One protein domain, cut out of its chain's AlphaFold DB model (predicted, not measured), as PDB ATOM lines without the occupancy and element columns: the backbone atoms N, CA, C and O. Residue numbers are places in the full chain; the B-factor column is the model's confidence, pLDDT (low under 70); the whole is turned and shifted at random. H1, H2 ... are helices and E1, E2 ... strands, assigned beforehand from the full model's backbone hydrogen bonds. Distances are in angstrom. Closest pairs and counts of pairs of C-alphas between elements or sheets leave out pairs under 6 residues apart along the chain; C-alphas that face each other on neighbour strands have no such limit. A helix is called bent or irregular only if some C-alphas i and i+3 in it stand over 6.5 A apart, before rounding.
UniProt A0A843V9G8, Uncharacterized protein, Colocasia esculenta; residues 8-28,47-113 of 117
ATOM      1  N   VAL A   8     191.516 207.026 232.759       94.31
ATOM      2  CA  VAL A   8     192.025 205.814 233.407       94.31
ATOM      3  C   VAL A   8     191.621 205.827 234.873       94.31
ATOM      4  O   VAL A   8     191.841 206.804 235.583       94.31
ATOM      5  N   VAL A   9     191.038 204.720 235.335       95.69
ATOM      6  CA  VAL A   9     190.721 204.510 236.750       95.69
ATOM      7  C   VAL A   9     191.765 203.589 237.358       95.69
ATOM      8  O   VAL A   9     192.037 202.514 236.824       95.69
ATOM      9  N   ARG A  10     192.341 204.001 238.485       96.00
ATOM     10  CA  ARG A  10     193.366 203.233 239.199       96.00
ATOM     11  C   ARG A  10     193.289 203.443 240.704       96.00
ATOM     12  O   ARG A  10     192.593 204.336 241.185       96.00
ATOM     13  N   GLU A  11     194.024 202.619 241.442       95.56
ATOM     14  CA  GLU A  11     194.221 202.824 242.873       95.56
ATOM     15  C   GLU A  11     194.939 204.150 243.149       95.56
ATOM     16  O   GLU A  11     195.792 204.603 242.374       95.56
ATOM     17  N   PHE A  12     194.532 204.775 244.251       93.50
ATOM     18  CA  PHE A  12     195.142 205.987 244.776       93.50
ATOM     19  C   PHE A  12     196.569 205.712 245.263       93.50
ATOM     20  O   PHE A  12     196.803 204.797 246.050       93.50
ATOM     21  N   ASP A  13     197.496 206.554 244.825       92.75
ATOM     22  CA  ASP A  13     198.904 206.564 245.194       92.75
ATOM     23  C   ASP A  13     199.189 207.829 246.015       92.75
ATOM     24  O   ASP A  13     199.197 208.946 245.492       92.75
ATOM     25  N   ALA A  14     199.404 207.651 247.320       89.06
ATOM     26  CA  ALA A  14     199.554 208.755 248.266       89.06
ATOM     27  C   ALA A  14     200.745 209.670 247.950       89.06
ATOM     28  O   ALA A  14     200.689 210.857 248.276       89.06
ATOM     29  N   ASP A  15     201.783 209.153 247.291       90.19
ATOM     30  CA  ASP A  15     203.005 209.911 247.024       90.19
ATOM     31  C   ASP A  15     202.811 210.953 245.914       90.19
ATOM     32  O   ASP A  15     203.534 211.949 245.861       90.19
ATOM     33  N   ARG A  16     201.819 210.762 245.032       91.25
ATOM     34  CA  ARG A  16     201.600 211.635 243.862       91.25
ATOM     35  C   ARG A  16     200.185 212.182 243.708       91.25
ATOM     36  O   ARG A  16     200.013 213.222 243.079       91.25
ATOM     37  N   ASP A  17     199.175 211.524 244.270       92.62
ATOM     38  CA  ASP A  17     197.778 211.867 243.992       92.62
ATOM     39  C   ASP A  17     197.192 212.871 244.981       92.62
ATOM     40  O   ASP A  17     196.174 213.491 244.668       92.62
ATOM     41  N   CYS A  18     197.808 213.050 246.159       89.44
ATOM     42  CA  CYS A  18     197.310 213.963 247.193       89.44
ATOM     43  C   CYS A  18     196.960 215.357 246.631       89.44
ATOM     44  O   CYS A  18     195.812 215.774 246.804       89.44
ATOM     45  N   PRO A  19     197.845 216.042 245.871       90.06
ATOM     46  CA  PRO A  19     197.538 217.374 245.344       90.06
ATOM     47  C   PRO A  19     196.347 217.388 244.376       90.06
ATOM     48  O   PRO A  19     195.521 218.300 244.413       90.06
ATOM     49  N   GLY A  20     196.236 216.370 243.516       91.94
ATOM     50  CA  GLY A  20     195.145 216.260 242.546       91.94
ATOM     51  C   GLY A  20     193.802 215.964 243.216       91.94
ATOM     52  O   GLY A  20     192.788 216.569 242.878       91.94
ATOM     53  N   VAL A  21     193.793 215.087 244.222       90.81
ATOM     54  CA  VAL A  21     192.589 214.788 245.008       90.81
ATOM     55  C   VAL A  21     192.116 216.015 245.786       90.81
ATOM     56  O   VAL A  21     190.921 216.310 245.784       90.81
ATOM     57  N   GLU A  22     193.029 216.762 246.409       88.19
ATOM     58  CA  GLU A  22     192.698 218.020 247.087       88.19
ATOM     59  C   GLU A  22     192.108 219.059 246.126       88.19
ATOM     60  O   GLU A  22     191.142 219.744 246.470       88.19
ATOM     61  N   ALA A  23     192.652 219.162 244.910       89.69
ATOM     62  CA  ALA A  23     192.119 220.048 243.883       89.69
ATOM     63  C   ALA A  23     190.689 219.655 243.478       89.69
ATOM     64  O   ALA A  23     189.811 220.520 243.456       89.69
ATOM     65  N   VAL A  24     190.430 218.362 243.232       90.50
ATOM     66  CA  VAL A  24     189.091 217.849 242.887       90.50
ATOM     67  C   VAL A  24     188.081 218.097 244.002       90.50
ATOM     68  O   VAL A  24     186.954 218.503 243.724       90.50
ATOM     69  N   GLU A  25     188.453 217.876 245.262       85.94
ATOM     70  CA  GLU A  25     187.573 218.165 246.401       85.94
ATOM     71  C   GLU A  25     187.206 219.650 246.441       85.94
ATOM     72  O   GLU A  25     186.016 219.969 246.458       85.94
ATOM     73  N   ARG A  26     188.201 220.540 246.317       83.19
ATOM     74  CA  ARG A  26     188.014 221.999 246.344       83.19
ATOM     75  C   ARG A  26     187.083 222.497 245.238       83.19
ATOM     76  O   ARG A  26     186.225 223.332 245.493       83.19
ATOM     77  N   VAL A  27     187.216 221.991 244.008       85.81
ATOM     78  CA  VAL A  27     186.324 222.394 242.897       85.81
ATOM     79  C   VAL A  27     184.937 221.756 242.987       85.81
ATOM     80  O   VAL A  27     183.980 222.262 242.403       85.81
ATOM     81  N   CYS A  28     184.806 220.636 243.702       82.19
ATOM     82  CA  CYS A  28     183.527 219.970 243.934       82.19
ATOM     83  C   CYS A  28     182.781 220.497 245.165       82.19
ATOM     84  O   CYS A  28     181.655 220.049 245.423       82.19
ATOM     85  N   ASP A  47     195.030 214.586 255.022       73.69
ATOM     86  CA  ASP A  47     195.081 213.156 254.699       73.69
ATOM     87  C   ASP A  47     193.789 212.691 253.975       73.69
ATOM     88  O   ASP A  47     192.759 212.423 254.613       73.69
ATOM     89  N   PRO A  48     193.823 212.518 252.637       73.88
ATOM     90  CA  PRO A  48     192.686 212.064 251.828       73.88
ATOM     91  C   PRO A  48     192.056 210.727 252.249       73.88
ATOM     92  O   PRO A  48     190.909 210.433 251.885       73.88
ATOM     93  N   ILE A  49     192.783 209.926 253.030       74.56
ATOM     94  CA  ILE A  49     192.429 208.565 253.440       74.56
ATOM     95  C   ILE A  49     192.182 208.422 254.945       74.56
ATOM     96  O   ILE A  49     191.788 207.330 255.373       74.56
ATOM     97  N   CYS A  50     192.285 209.502 255.731       72.75
ATOM     98  CA  CYS A  50     192.127 209.484 257.192       72.75
ATOM     99  C   CYS A  50     190.854 208.756 257.655       72.75
ATOM    100  O   CYS A  50     190.896 207.896 258.529       72.75
ATOM    101  N   ARG A  51     189.707 209.009 257.011       68.94
ATOM    102  CA  ARG A  51     188.421 208.374 257.369       68.94
ATOM    103  C   ARG A  51     188.291 206.920 256.924       68.94
ATOM    104  O   ARG A  51     187.491 206.171 257.481       68.94
ATOM    105  N   VAL A  52     189.021 206.538 255.884       74.75
ATOM    106  CA  VAL A  52     188.839 205.275 255.161       74.75
ATOM    107  C   VAL A  52     189.730 204.185 255.771       74.75
ATOM    108  O   VAL A  52     189.286 203.049 255.931       74.75
ATOM    109  N   ARG A  53     190.929 204.566 256.239       75.19
ATOM    110  CA  ARG A  53     191.919 203.696 256.902       75.19
ATOM    111  C   ARG A  53     191.460 203.078 258.224       75.19
ATOM    112  O   ARG A  53     192.028 202.083 258.660       75.19
ATOM    113  N   HIS A  54     190.421 203.621 258.860       73.94
ATOM    114  CA  HIS A  54     189.864 203.054 260.094       73.94
ATOM    115  C   HIS A  54     189.112 201.728 259.887       73.94
ATOM    116  O   HIS A  54     188.755 201.073 260.865       73.94
ATOM    117  N   SER A  55     188.859 201.319 258.637       76.75
ATOM    118  CA  SER A  55     188.340 199.989 258.319       76.75
ATOM    119  C   SER A  55     189.449 199.133 257.702       76.75
ATOM    120  O   SER A  55     190.095 199.599 256.772       76.75
ATOM    121  N   PRO A  56     189.650 197.873 258.128       75.06
ATOM    122  CA  PRO A  56     190.708 197.010 257.591       75.06
ATOM    123  C   PRO A  56     190.502 196.625 256.117       75.06
ATOM    124  O   PRO A  56     191.443 196.202 255.457       75.06
ATOM    125  N   ALA A  57     189.278 196.756 255.596       86.38
ATOM    126  CA  ALA A  57     188.956 196.523 254.193       86.38
ATOM    127  C   ALA A  57     188.524 197.844 253.557       86.38
ATOM    128  O   ALA A  57     187.345 198.208 253.612       86.38
ATOM    129  N   PHE A  58     189.481 198.568 252.986       88.50
ATOM    130  CA  PHE A  58     189.255 199.875 252.391       88.50
ATOM    131  C   PHE A  58     189.879 199.979 251.001       88.50
ATOM    132  O   PHE A  58     190.861 199.304 250.712       88.50
ATOM    133  N   LEU A  59     189.282 200.804 250.142       90.38
ATOM    134  CA  LEU A  59     189.766 201.059 248.790       90.38
ATOM    135  C   LEU A  59     189.481 202.513 248.415       90.38
ATOM    136  O   LEU A  59     188.387 203.033 248.656       90.38
ATOM    137  N   MET A  60     190.468 203.160 247.809       92.50
ATOM    138  CA  MET A  60     190.324 204.482 247.217       92.50
ATOM    139  C   MET A  60     190.800 204.416 245.773       92.50
ATOM    140  O   MET A  60     191.899 203.931 245.505       92.50
ATOM    141  N   LEU A  61     189.958 204.887 244.859       95.81
ATOM    142  CA  LEU A  61     190.258 204.935 243.434       95.81
ATOM    143  C   LEU A  61     190.230 206.381 242.959       95.81
ATOM    144  O   LEU A  61     189.411 207.184 243.422       95.81
ATOM    145  N   VAL A  62     191.100 206.676 242.003       96.31
ATOM    146  CA  VAL A  62     191.150 207.945 241.284       96.31
ATOM    147  C   VAL A  62     190.872 207.715 239.807       96.31
ATOM    148  O   VAL A  62     191.223 206.673 239.251       96.31
ATOM    149  N   ALA A  63     190.232 208.698 239.188       96.75
ATOM    150  CA  ALA A  63     190.104 208.813 237.748       96.75
ATOM    151  C   ALA A  63     191.068 209.905 237.279       96.75
ATOM    152  O   ALA A  63     191.013 211.018 237.807       96.75
ATOM    153  N   GLU A  64     191.938 209.589 236.321       95.06
ATOM    154  CA  GLU A  64     192.899 210.535 235.749       95.06
ATOM    155  C   GLU A  64     192.805 210.613 234.224       95.06
ATOM    156  O   GLU A  64     192.499 209.617 233.560       95.06
ATOM    157  N   THR A  65     193.083 211.790 233.666       92.50
ATOM    158  CA  THR A  65     193.218 211.964 232.216       92.50
ATOM    159  C   THR A  65     194.484 211.263 231.722       92.50
ATOM    160  O   THR A  65     195.553 211.338 232.333       92.50
ATOM    161  N   SER A  66     194.368 210.529 230.613       79.12
ATOM    162  CA  SER A  66     195.503 209.827 229.991       79.12
ATOM    163  C   SER A  66     196.138 210.587 228.825       79.12
ATOM    164  O   SER A  66     197.198 210.182 228.343       79.12
ATOM    165  N   ALA A  67     195.519 211.689 228.392       67.81
ATOM    166  CA  ALA A  67     196.002 212.563 227.333       67.81
ATOM    167  C   ALA A  67     196.486 213.903 227.918       67.81
ATOM    168  O   ALA A  67     195.836 214.468 228.789       67.81
ATOM    169  N   GLY A  68     197.637 214.395 227.444       63.22
ATOM    170  CA  GLY A  68     198.244 215.660 227.882       63.22
ATOM    171  C   GLY A  68     199.628 215.507 228.527       63.22
ATOM    172  O   GLY A  68     200.081 214.406 228.834       63.22
ATOM    173  N   ALA A  69     200.328 216.633 228.710       63.69
ATOM    174  CA  ALA A  69     201.666 216.671 229.318       63.69
ATOM    175  C   ALA A  69     201.659 216.365 230.831       63.69
ATOM    176  O   ALA A  69     202.703 216.031 231.391       63.69
ATOM    177  N   ALA A  70     200.496 216.459 231.485       73.31
ATOM    178  CA  ALA A  70     200.302 216.152 232.896       73.31
ATOM    179  C   ALA A  70     199.013 215.338 233.076       73.31
ATOM    180  O   ALA A  70     197.968 215.722 232.561       73.31
ATOM    181  N   ARG A  71     199.099 214.220 233.807       86.25
ATOM    182  CA  ARG A  71     197.930 213.431 234.214       86.25
ATOM    183  C   ARG A  71     197.174 214.207 235.282       86.25
ATOM    184  O   ARG A  71     197.729 214.469 236.350       86.25
ATOM    185  N   GLU A  72     195.940 214.589 234.989       92.25
ATOM    186  CA  GLU A  72     195.096 215.332 235.921       92.25
ATOM    187  C   GLU A  72     194.118 214.383 236.604       92.25
ATOM    188  O   GLU A  72     193.421 213.620 235.939       92.25
ATOM    189  N   ILE A  73     194.037 214.443 237.935       94.88
ATOM    190  CA  ILE A  73     192.989 213.749 238.686       94.88
ATOM    191  C   ILE A  73     191.676 214.498 238.463       94.88
ATOM    192  O   ILE A  73     191.559 215.668 238.810       94.88
ATOM    193  N   VAL A  74     190.674 213.811 237.923       95.25
ATOM    194  CA  VAL A  74     189.353 214.376 237.597       95.25
ATOM    195  C   VAL A  74     188.232 213.765 238.428       95.25
ATOM    196  O   VAL A  74     187.114 214.279 238.448       95.25
ATOM    197  N   GLY A  75     188.508 212.686 239.157       95.00
ATOM    198  CA  GLY A  75     187.522 212.043 240.012       95.00
ATOM    199  C   GLY A  75     188.147 211.191 241.102       95.00
ATOM    200  O   GLY A  75     189.274 210.714 240.984       95.00
ATOM    201  N   VAL A  76     187.392 210.999 242.177       94.44
ATOM    202  CA  VAL A  76     187.805 210.211 243.335       94.44
ATOM    203  C   VAL A  76     186.609 209.491 243.945       94.44
ATOM    204  O   VAL A  76     185.546 210.080 244.156       94.44
ATOM    205  N   ILE A  77     186.798 208.218 244.286       94.19
ATOM    206  CA  ILE A  77     185.870 207.449 245.114       94.19
ATOM    207  C   ILE A  77     186.617 206.823 246.287       94.19
ATOM    208  O   ILE A  77     187.678 206.224 246.139       94.19
ATOM    209  N   ARG A  78     186.031 206.958 247.474       90.88
ATOM    210  CA  ARG A  78     186.523 206.387 248.726       90.88
ATOM    211  C   ARG A  78     185.481 205.435 249.270       90.88
ATOM    212  O   ARG A  78     184.327 205.829 249.465       90.88
ATOM    213  N   GLY A  79     185.883 204.209 249.568       91.00
ATOM    214  CA  GLY A  79     184.980 203.209 250.108       91.00
ATOM    215  C   GLY A  79     185.657 202.245 251.066       91.00
ATOM    216  O   GLY A  79     186.874 202.082 251.090       91.00
ATOM    217  N   CYS A  80     184.839 201.586 251.873       91.19
ATOM    218  CA  CYS A  80     185.275 200.475 252.706       91.19
ATOM    219  C   CYS A  80     184.179 199.421 252.812       91.19
ATOM    220  O   CYS A  80     183.002 199.720 252.616       91.19
ATOM    221  N   VAL A  81     184.544 198.193 253.158       92.62
ATOM    222  CA  VAL A  81     183.580 197.154 253.516       92.62
ATOM    223  C   VAL A  81     183.359 197.199 255.022       92.62
ATOM    224  O   VAL A  81     184.316 197.157 255.798       92.62
ATOM    225  N   LYS A  82     182.096 197.273 255.447       89.25
ATOM    226  CA  LYS A  82     181.699 197.201 256.856       89.25
ATOM    227  C   LYS A  82     180.833 195.979 257.103       89.25
ATOM    228  O   LYS A  82     180.035 195.587 256.256       89.25
ATOM    229  N   THR A  83     180.975 195.394 258.285       91.62
ATOM    230  CA  THR A  83     180.057 194.360 258.766       91.62
ATOM    231  C   THR A  83     178.943 195.043 259.542       91.62
ATOM    232  O   THR A  83     179.212 195.763 260.501       91.62
ATOM    233  N   VAL A  84     177.701 194.836 259.121       91.25
ATOM    234  CA  VAL A  84     176.508 195.406 259.753       91.25
ATOM    235  C   VAL A  84     175.592 194.302 260.249       91.25
ATOM    236  O   VAL A  84     175.578 193.194 259.712       91.25
ATOM    237  N   THR A  85     174.805 194.613 261.273       93.81
ATOM    238  CA  THR A  85     173.766 193.713 261.771       93.81
ATOM    239  C   THR A  85     172.504 193.887 260.927       93.81
ATOM    240  O   THR A  85     171.914 194.961 260.920       93.81
ATOM    241  N   CYS A  86     172.073 192.832 260.236       89.00
ATOM    242  CA  CYS A  86     170.895 192.827 259.354       89.00
ATOM    243  C   CYS A  86     169.634 192.255 260.037       89.00
ATOM    244  O   CYS A  86     168.631 191.966 259.390       89.00
ATOM    245  N   GLY A  87     169.681 192.043 261.352       87.12
ATOM    246  CA  GLY A  87     168.566 191.504 262.127       87.12
ATOM    247  C   GLY A  87     169.022 190.470 263.146       87.12
ATOM    248  O   GLY A  87     170.210 190.343 263.449       87.12
ATOM    249  N   LYS A  88     168.058 189.732 263.697       88.81
ATOM    250  CA  LYS A  88     168.299 188.684 264.692       88.81
ATOM    251  C   LYS A  88     167.597 187.403 264.262       88.81
ATOM    252  O   LYS A  88     166.457 187.445 263.811       88.81
ATOM    253  N   ARG A  89     168.262 186.265 264.439       84.44
ATOM    254  CA  ARG A  89     167.682 184.935 264.243       84.44
ATOM    255  C   ARG A  89     167.431 184.300 265.604       84.44
ATOM    256  O   ARG A  89     168.364 184.150 266.391       84.44
ATOM    257  N   THR A  90     166.191 183.905 265.875       86.00
ATOM    258  CA  THR A  90     165.843 183.094 267.046       86.00
ATOM    259  C   THR A  90     166.094 181.615 266.734       86.00
ATOM    260  O   THR A  90     165.498 181.058 265.809       86.00
ATOM    261  N   PRO A  91     167.024 180.947 267.433       81.12
ATOM    262  CA  PRO A  91     167.242 179.515 267.253       81.12
ATOM    263  C   PRO A  91     166.067 178.700 267.827       81.12
ATOM    264  O   PRO A  91     165.536 179.025 268.884       81.12
ATOM    265  N   ARG A  92     165.701 177.591 267.163       82.06
ATOM    266  CA  ARG A  92     164.576 176.712 267.565       82.06
ATOM    267  C   ARG A  92     164.711 176.095 268.966       82.06
ATOM    268  O   ARG A  92     163.704 175.740 269.558       82.06
ATOM    269  N   ASN A  93     165.924 176.017 269.517       83.88
ATOM    270  CA  ASN A  93     166.192 175.438 270.842       83.88
ATOM    271  C   ASN A  93     165.945 176.409 272.020       83.88
ATOM    272  O   ASN A  93     166.541 176.229 273.077       83.88
ATOM    273  N   GLY A  94     165.153 177.474 271.847       79.75
ATOM    274  CA  GLY A  94     164.829 178.415 272.934       79.75
ATOM    275  C   GLY A  94     166.009 179.251 273.455       79.75
ATOM    276  O   GLY A  94     165.890 179.907 274.485       79.75
ATOM    277  N   LYS A  95     167.157 179.240 272.762       84.56
ATOM    278  CA  LYS A  95     168.314 180.084 273.105       84.56
ATOM    279  C   LYS A  95     168.063 181.544 272.705       84.56
ATOM    280  O   LYS A  95     167.230 181.829 271.845       84.56
ATOM    281  N   ALA A  96     168.831 182.456 273.302       86.56
ATOM    282  CA  ALA A  96     168.753 183.885 273.013       86.56
ATOM    283  C   ALA A  96     168.916 184.195 271.504       86.56
ATOM    284  O   ALA A  96     169.647 183.481 270.805       86.56
ATOM    285  N   PRO A  97     168.262 185.255 270.986       86.56
ATOM    286  CA  PRO A  97     168.399 185.667 269.591       86.56
ATOM    287  C   PRO A  97     169.856 185.990 269.228       86.56
ATOM    288  O   PRO A  97     170.521 186.738 269.944       86.56
ATOM    289  N   VAL A  98     170.332 185.485 268.088       89.00
ATOM    290  CA  VAL A  98     171.697 185.720 267.583       89.00
ATOM    291  C   VAL A  98     171.664 186.765 266.469       89.00
ATOM    292  O   VAL A  98     170.803 186.703 265.590       89.00
ATOM    293  N   ALA A  99     172.586 187.728 266.496       90.31
ATOM    294  CA  ALA A  99     172.708 188.744 265.453       90.31
ATOM    295  C   ALA A  99     173.120 188.117 264.111       90.31
ATOM    296  O   ALA A  99     174.026 187.287 264.047       90.31
ATOM    297  N   LEU A 100     172.447 188.529 263.038       92.69
ATOM    298  CA  LEU A 100     172.839 188.202 261.673       92.69
ATOM    299  C   LEU A 100     173.730 189.315 261.140       92.69
ATOM    300  O   LEU A 100     173.319 190.476 261.127       92.69
ATOM    301  N   TYR A 101     174.927 188.953 260.692       92.69
ATOM    302  CA  TYR A 101     175.902 189.891 260.153       92.69
ATOM    303  C   TYR A 101     175.994 189.771 258.636       92.69
ATOM    304  O   TYR A 101     176.099 188.668 258.102       92.69
ATOM    305  N   THR A 102     176.015 190.916 257.962       93.56
ATOM    306  CA  THR A 102     176.196 191.024 256.512       93.56
ATOM    307  C   THR A 102     177.293 192.036 256.218       93.56
ATOM    308  O   THR A 102     177.435 193.035 256.922       93.56
ATOM    309  N   LYS A 103     178.084 191.785 255.171       93.31
ATOM    310  CA  LYS A 103     179.052 192.755 254.652       93.31
ATOM    311  C   LYS A 103     178.350 193.727 253.708       93.31
ATOM    312  O   LYS A 103     177.627 193.296 252.817       93.31
ATOM    313  N   VAL A 104     178.598 195.019 253.879       93.31
ATOM    314  CA  VAL A 104     178.111 196.084 252.994       93.31
ATOM    315  C   VAL A 104     179.276 196.924 252.498       93.31
ATOM    316  O   VAL A 104     180.244 197.147 253.230       93.31
ATOM    317  N   ALA A 105     179.175 197.408 251.263       92.25
ATOM    318  CA  ALA A 105     180.050 198.458 250.765       92.25
ATOM    319  C   ALA A 105     179.561 199.807 251.308       92.25
ATOM    320  O   ALA A 105     178.389 200.154 251.181       92.25
ATOM    321  N   TYR A 106     180.460 200.558 251.928       88.56
ATOM    322  CA  TYR A 106     180.199 201.879 252.473       88.56
ATOM    323  C   TYR A 106     180.995 202.911 251.682       88.56
ATOM    324  O   TYR A 106     182.222 202.962 251.785       88.56
ATOM    325  N   VAL A 107     180.288 203.715 250.886       90.06
ATOM    326  CA  VAL A 107     180.865 204.826 250.124       90.06
ATOM    327  C   VAL A 107     181.031 206.015 251.068       90.06
ATOM    328  O   VAL A 107     180.054 206.584 251.546       90.06
ATOM    329  N   LEU A 108     182.284 206.361 251.355       83.50
ATOM    330  CA  LEU A 108     182.671 207.464 252.237       83.50
ATOM    331  C   LEU A 108     182.701 208.807 251.503       83.50
ATOM    332  O   LEU A 108     182.555 209.853 252.128       83.50
ATOM    333  N   GLY A 109     182.883 208.786 250.184       85.94
ATOM    334  CA  GLY A 109     182.726 209.967 249.350       85.94
ATOM    335  C   GLY A 109     183.047 209.688 247.890       85.94
ATOM    336  O   GLY A 109     183.971 208.932 247.595       85.94
ATOM    337  N   LEU A 110     182.293 210.333 247.006       90.88
ATOM    338  CA  LEU A 110     182.441 210.300 245.556       90.88
ATOM    339  C   LEU A 110     182.468 211.744 245.051       90.88
ATOM    340  O   LEU A 110     181.559 212.514 245.364       90.88
ATOM    341  N   ARG A 111     183.497 212.107 244.290       91.12
ATOM    342  CA  ARG A 111     183.627 213.424 243.662       91.12
ATOM    343  C   ARG A 111     184.076 213.267 242.218       91.12
ATOM    344  O   ARG A 111     184.901 212.408 241.917       91.12
ATOM    345  N   VAL A 112     183.541 214.124 241.356       93.88
ATOM    346  CA  VAL A 112     183.910 214.236 239.942       93.88
ATOM    347  C   VAL A 112     183.979 215.717 239.603       93.88
ATOM    348  O   VAL A 112     183.037 216.464 239.918       93.88
ATOM    349  N   SER A 113     185.091 216.122 238.991       91.44
ATOM    350  CA  SER A 113     185.335 217.476 238.504       91.44
ATOM    351  C   SER A 113     184.141 217.958 237.669       91.44
ATOM    352  O   SER A 113     183.657 217.198 236.831       91.44
TER     353      SER A 113
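This is residues 8 to 28 and 47 to 113 of the 117 residues of an uncharacterized protein of Colocasia esculenta (UniProt A0A843V9G8). A long, twisted two-strand arm, made by the far parts of E3 and E4, reaches out from a small body in which E1, E2 and the near parts of E3 and E4 make one sheet with H1 across one face. The turn at Gly 94 lies at the tip of this arm. The printed part has 88 residues, with the order E1, H1, E2, E3, E4 along it; the sheet runs E1, E2, E3, E4, all antiparallel, and the class is mixed, helices and strands. The whole is extended, a rod spanning 68 by 22 by 20 A, with a radius of gyration of the C-alphas of 18.9 A.

Begin at E1, residues 8 to 11, an edge strand, and look across to its antiparallel neighbour E2, residues 58 to 65, where N 8 and O 64 are 2.9 A apart, within hydrogen-bond range. Next along the printed part is H1, residues 14 to 28, which is irregular, with C-alphas 16 and 19 7.2 A apart; 8 of its 11 O i to N i+4 pairs are within hydrogen-bond range. E2 forms a hairpin with E3, residues 73 to 89, and there N 61 and O 77 are 2.9 A apart. E3 forms a second hairpin with E4, residues 98 to 112, the other edge strand; N 82 and O 104, 2.9 A apart, are within range, and so are N 89 and O 98, at 2.8 A. E2, E3 and E4 make a meander, each strand the antiparallel neighbour of the one before. E1 and E4 are apart. The sheet is twisted, its C-alphas lying up to 5.4 A off their best plane. With H1 on one face it makes two layers; the height of H1 over the sheet is 8.5 A. H1 lies over E3, and only just over E2 and E4, with 3 C-alphas on each. It runs across the strands, at 88 degrees to E3 on the local plane; its closest C-alphas to E3 are those of Gly 20 and Ile 73, 5.1 A apart.

Find C-alpha 8 at (192.025, 205.814, 233.407), where E1 begins. H1 runs 20.0 A from Ala 14 to Cys 28, and E2 23.9 A from Phe 58 to Thr 65. E3 covers 46.1 A, from Ile 73 to C-alpha 89 at (167.682, 184.935, 264.243). E4 comes back over 41.5 A, ending at C-alpha 112, (183.910, 214.236, 239.942).

The C-alphas of Ala 69 and Gly 94 are the two farthest apart, at 68.7 A. Residues 29 to 46 are not printed, and C-alphas 28 and 47 are 17.2 A apart across that cut. Of the links printed whole, E1 to H1 is tight, E2 to E3 and E3 to E4 are short. The mean pLDDT of the printed part is 87.2; look for values under 70 at residue 51 and residues 67 to 69.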